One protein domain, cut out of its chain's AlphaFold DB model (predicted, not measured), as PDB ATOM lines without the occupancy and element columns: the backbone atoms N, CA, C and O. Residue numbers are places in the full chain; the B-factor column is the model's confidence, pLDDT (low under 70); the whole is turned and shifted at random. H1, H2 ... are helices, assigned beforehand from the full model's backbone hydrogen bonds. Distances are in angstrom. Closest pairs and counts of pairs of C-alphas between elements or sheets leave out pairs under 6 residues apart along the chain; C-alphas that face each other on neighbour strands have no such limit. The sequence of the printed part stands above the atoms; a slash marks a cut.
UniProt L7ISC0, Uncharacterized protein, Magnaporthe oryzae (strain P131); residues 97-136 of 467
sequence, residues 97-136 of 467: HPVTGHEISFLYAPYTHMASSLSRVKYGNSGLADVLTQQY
ATOM      1  N   HIS A  97      28.969 -14.789  38.690       92.44
ATOM      2  CA  HIS A  97      28.275 -14.248  39.855       92.44
ATOM      3  C   HIS A  97      28.470 -12.725  39.938       92.44
ATOM      4  O   HIS A  97      29.617 -12.274  39.968       92.44
ATOM      5  N   PRO A  98      27.396 -11.918  40.041       89.81
ATOM      6  CA  PRO A  98      27.491 -10.460  39.925       89.81
ATOM      7  C   PRO A  98      28.333  -9.802  41.026       89.81
ATOM      8  O   PRO A  98      28.921  -8.754  40.791       89.81
ATOM      9  N   VAL A  99      28.410 -10.412  42.215       91.00
ATOM     10  CA  VAL A  99      29.164  -9.859  43.359       91.00
ATOM     11  C   VAL A  99      30.575 -10.434  43.465       91.00
ATOM     12  O   VAL A  99      31.502  -9.724  43.827       91.00
ATOM     13  N   THR A 100      30.750 -11.726  43.184       92.56
ATOM     14  CA  THR A 100      32.010 -12.427  43.486       92.56
ATOM     15  C   THR A 100      32.885 -12.605  42.253       92.56
ATOM     16  O   THR A 100      34.050 -12.956  42.389       92.56
ATOM     17  N   GLY A 101      32.346 -12.400  41.046       91.38
ATOM     18  CA  GLY A 101      33.084 -12.588  39.797       91.38
ATOM     19  C   GLY A 101      33.414 -14.048  39.466       91.38
ATOM     20  O   GLY A 101      34.035 -14.310  38.441       91.38
ATOM     21  N   HIS A 102      33.001 -15.009  40.297       92.81
ATOM     22  CA  HIS A 102      33.240 -16.429  40.047       92.81
ATOM     23  C   HIS A 102      32.290 -16.990  38.990       92.81
ATOM     24  O   HIS A 102      31.120 -16.604  38.922       92.81
ATOM     25  N   GLU A 103      32.785 -17.937  38.193       92.69
ATOM     26  CA  GLU A 103      31.962 -18.674  37.236       92.69
ATOM     27  C   GLU A 103      30.918 -19.528  37.968       92.69
ATOM     28  O   GLU A 103      31.223 -20.238  38.930       92.69
ATOM     29  N   ILE A 104      29.671 -19.463  37.504       90.75
ATOM     30  CA  ILE A 104      28.552 -20.242  38.022       90.75
ATOM     31  C   ILE A 104      28.126 -21.262  36.972       90.75
ATOM     32  O   ILE A 104      27.797 -20.922  35.837       90.75
ATOM     33  N   SER A 105      28.016 -22.522  37.378       88.00
ATOM     34  CA  SER A 105      27.323 -23.532  36.579       88.00
ATOM     35  C   SER A 105      25.847 -23.611  36.971       88.00
ATOM     36  O   SER A 105      25.478 -23.409  38.129       88.00
ATOM     37  N   PHE A 106      24.977 -23.912  36.005       88.94
ATOM     38  CA  PHE A 106      23.554 -24.096  36.271       88.94
ATOM     39  C   PHE A 106      23.019 -25.389  35.665       88.94
ATOM     40  O   PHE A 106      23.362 -25.782  34.547       88.94
ATOM     41  N   LEU A 107      22.114 -26.030  36.402       86.50
ATOM     42  CA  LEU A 107      21.349 -27.170  35.921       86.50
ATOM     43  C   LEU A 107      20.044 -26.679  35.301       86.50
ATOM     44  O   LEU A 107      19.291 -25.920  35.907       86.50
ATOM     45  N   TYR A 108      19.768 -27.124  34.078       88.62
ATOM     46  CA  TYR A 108      18.551 -26.763  33.362       88.62
ATOM     47  C   TYR A 108      17.495 -27.865  33.482       88.62
ATOM     48  O   TYR A 108      17.653 -28.946  32.916       88.62
ATOM     49  N   ALA A 109      16.394 -27.555  34.170       87.06
ATOM     50  CA  ALA A 109      15.229 -28.419  34.324       87.06
ATOM     51  C   ALA A 109      14.014 -27.805  33.590       87.06
ATOM     52  O   ALA A 109      13.301 -26.969  34.151       87.06
ATOM     53  N   PRO A 110      13.750 -28.181  32.322       86.12
ATOM     54  CA  PRO A 110      12.717 -27.545  31.508       86.12
ATOM     55  C   PRO A 110      11.302 -27.714  32.075       86.12
ATOM     56  O   PRO A 110      10.861 -28.816  32.424       86.12
ATOM     57  N   TYR A 111      10.535 -26.624  32.062       87.19
ATOM     58  CA  TYR A 111       9.094 -26.656  32.308       87.19
ATOM     59  C   TYR A 111       8.345 -27.150  31.080       87.19
ATOM     60  O   TYR A 111       8.567 -26.648  29.990       87.19
ATOM     61  N   THR A 112       7.422 -28.095  31.241       83.38
ATOM     62  CA  THR A 112       6.603 -28.590  30.119       83.38
ATOM     63  C   THR A 112       5.195 -28.003  30.115       83.38
ATOM     64  O   THR A 112       4.522 -28.050  29.093       83.38
ATOM     65  N   HIS A 113       4.773 -27.412  31.232       81.12
ATOM     66  CA  HIS A 113       3.536 -26.652  31.388       81.12
ATOM     67  C   HIS A 113       3.811 -25.430  32.260       81.12
ATOM     68  O   HIS A 113       4.720 -25.467  33.090       81.12
ATOM     69  N   MET A 114       3.011 -24.371  32.118       78.25
ATOM     70  CA  MET A 114       3.183 -23.168  32.941       78.25
ATOM     71  C   MET A 114       2.925 -23.433  34.425       78.25
ATOM     72  O   MET A 114       3.673 -22.941  35.253       78.25
ATOM     73  N   ALA A 115       1.991 -24.324  34.772       78.69
ATOM     74  CA  ALA A 115       1.781 -24.750  36.159       78.69
ATOM     75  C   ALA A 115       3.045 -25.332  36.834       78.69
ATOM     76  O   ALA A 115       3.158 -25.291  38.054       78.69
ATOM     77  N   SER A 116       4.027 -25.830  36.067       79.56
ATOM     78  CA  SER A 116       5.292 -26.318  36.633       79.56
ATOM     79  C   SER A 116       6.138 -25.226  37.292       79.56
ATOM     80  O   SER A 116       7.006 -25.573  38.086       79.56
ATOM     81  N   SER A 117       5.929 -23.946  36.970       78.06
ATOM     82  CA  SER A 117       6.677 -22.859  37.612       78.06
ATOM     83  C   SER A 117       6.280 -22.647  39.072       78.06
ATOM     84  O   SER A 117       7.038 -22.032  39.808       78.06
ATOM     85  N   LEU A 118       5.114 -23.157  39.489       79.69
ATOM     86  CA  LEU A 118       4.614 -23.028  40.859       79.69
ATOM     87  C   LEU A 118       5.232 -24.056  41.814       79.69
ATOM     88  O   LEU A 118       5.282 -23.816  43.012       79.69
ATOM     89  N   SER A 119       5.686 -25.204  41.300       78.56
ATOM     90  CA  SER A 119       6.132 -26.334  42.127       78.56
ATOM     91  C   SER A 119       7.624 -26.642  42.041       78.56
ATOM     92  O   SER A 119       8.141 -27.381  42.874       78.56
ATOM     93  N   ARG A 120       8.336 -26.121  41.035       82.56
ATOM     94  CA  ARG A 120       9.773 -26.371  40.857       82.56
ATOM     95  C   ARG A 120      10.474 -25.215  40.168       82.56
ATOM     96  O   ARG A 120       9.871 -24.506  39.367       82.56
ATOM     97  N   VAL A 121      11.778 -25.093  40.387       81.75
ATOM     98  CA  VAL A 121      12.613 -24.049  39.782       81.75
ATOM     99  C   VAL A 121      13.259 -24.535  38.477       81.75
ATOM    100  O   VAL A 121      13.757 -25.656  38.399       81.75
ATOM    101  N   LYS A 122      13.261 -23.690  37.438       84.00
ATOM    102  CA  LYS A 122      13.784 -24.003  36.091       84.00
ATOM    103  C   LYS A 122      15.306 -24.146  36.051       84.00
ATOM    104  O   LYS A 122      15.833 -24.921  35.252       84.00
ATOM    105  N   TYR A 123      15.988 -23.373  36.893       86.19
ATOM    106  CA  TYR A 123      17.443 -23.234  36.932       86.19
ATOM    107  C   TYR A 123      18.009 -23.550  38.329       86.19
ATOM    108  O   TYR A 123      18.979 -22.949  38.764       86.19
ATOM    109  N   GLY A 124      17.379 -24.463  39.072       79.75
ATOM    110  CA  GLY A 124      17.828 -24.861  40.413       79.75
ATOM    111  C   GLY A 124      17.373 -23.919  41.533       79.75
ATOM    112  O   GLY A 124      16.640 -24.360  42.410       79.75
ATOM    113  N   ASN A 125      17.740 -22.633  41.490       80.56
ATOM    114  CA  ASN A 125      17.323 -21.630  42.483       80.56
ATOM    115  C   ASN A 125      16.802 -20.332  41.822       80.56
ATOM    116  O   ASN A 125      16.998 -20.119  40.623       80.56
ATOM    117  N   SER A 126      16.061 -19.512  42.577       76.38
ATOM    118  CA  SER A 126      15.429 -18.285  42.062       76.38
ATOM    119  C   SER A 126      16.453 -17.211  41.691       76.38
ATOM    120  O   SER A 126      16.367 -16.670  40.595       76.38
ATOM    121  N   GLY A 127      17.471 -16.975  42.527       84.06
ATOM    122  CA  GLY A 127      18.504 -15.967  42.253       84.06
ATOM    123  C   GLY A 127      19.297 -16.233  40.966       84.06
ATOM    124  O   GLY A 127      19.657 -15.309  40.245       84.06
ATOM    125  N   LEU A 128      19.506 -17.499  40.603       88.81
ATOM    126  CA  LEU A 128      20.175 -17.883  39.361       88.81
ATOM    127  C   LEU A 128      19.321 -17.578  38.129       88.81
ATOM    128  O   LEU A 128      19.865 -17.268  37.070       88.81
ATOM    129  N   ALA A 129      17.993 -17.637  38.254       86.88
ATOM    130  CA  ALA A 129      17.097 -17.220  37.182       86.88
ATOM    131  C   ALA A 129      17.234 -15.717  36.896       86.88
ATOM    132  O   ALA A 129      17.218 -15.327  35.726       86.88
ATOM    133  N   ASP A 130      17.436 -14.902  37.932       89.62
ATOM    134  CA  ASP A 130      17.649 -13.460  37.793       89.62
ATOM    135  C   ASP A 130      18.995 -13.164  37.125       89.62
ATOM    136  O   ASP A 130      19.040 -12.428  36.139       89.62
ATOM    137  N   VAL A 131      20.075 -13.823  37.568       92.75
ATOM    138  CA  VAL A 131      21.409 -13.696  36.946       92.75
ATOM    139  C   VAL A 131      21.366 -14.090  35.465       92.75
ATOM    140  O   VAL A 131      21.867 -13.358  34.612       92.75
ATOM    141  N   LEU A 132      20.711 -15.209  35.133       92.56
ATOM    142  CA  LEU A 132      20.523 -15.643  33.745       92.56
ATOM    143  C   LEU A 132      19.727 -14.622  32.927       92.56
ATOM    144  O   LEU A 132      20.044 -14.407  31.763       92.56
ATOM    145  N   THR A 133      18.698 -14.012  33.517       91.69
ATOM    146  CA  THR A 133      17.857 -13.003  32.849       91.69
ATOM    147  C   THR A 133      18.608 -11.706  32.577       91.69
ATOM    148  O   THR A 133      18.349 -11.049  31.573       91.69
ATOM    149  N   GLN A 134      19.558 -11.353  33.440       92.31
ATOM    150  CA  GLN A 134      20.400 -10.173  33.262       92.31
ATOM    151  C   GLN A 134      21.535 -10.406  32.256       92.31
ATOM    152  O   GLN A 134      21.834  -9.514  31.467       92.31
ATOM    153  N   GLN A 135      22.174 -11.582  32.279       94.19
ATOM    154  CA  GLN A 135      23.389 -11.834  31.491       94.19
ATOM    155  C   GLN A 135      23.133 -12.446  30.114       94.19
ATOM    156  O   GLN A 135      23.926 -12.228  29.197       94.19
ATOM    157  N   TYR A 136      22.064 -13.227  29.938       94.56
ATOM    158  CA  TYR A 136      21.802 -13.901  28.669       94.56
ATOM    159  C   TYR A 136      20.767 -13.176  27.807       94.56
ATOM    160  O   TYR A 136      19.835 -12.547  28.307       94.56
TER     161      TYR A 136
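Overview. This is residues 97 to 136 of the 467 residues of an uncharacterized protein of Magnaporthe oryzae (strain P131) (UniProt L7ISC0). With little regular structure, this is a loose rod of mostly unnamed chain: one helix, H2, lies near its middle, residues 97 to 113 run along its length, and the chain turns back at one end through the small helix H1. Residues 112 to 119, of which 114 to 117 belong to H1, stick out. The printed part has 40 residues with two named helices, H1 then H2, and no named strand; its class is all helix, with 14 residues in named elements. The radius of gyration of the C-alphas is 11.3 A and the spans are 34 by 16 by 16 A.

Along the chain. H2, residues 126 to 135, measures 14.7 A, from C-alpha 126 at (15.429, -18.285, 42.062) to C-alpha 135 at (23.389, -11.834, 31.491). H1, residues 114 to 117, begins at (3.183, -23.168, 32.941).

Arrangement. H2 and H1 are apart. Every O i to N i+4 pair in H2 is within hydrogen-bond range; H1 is too short for one.

Size, cuts and confidence. The C-alphas farthest apart, of Thr 100 and His 113, are 34.1 A apart. The printed part has no cut, the link from H1 to H2 is short, and no printed residue is under 70 in pLDDT.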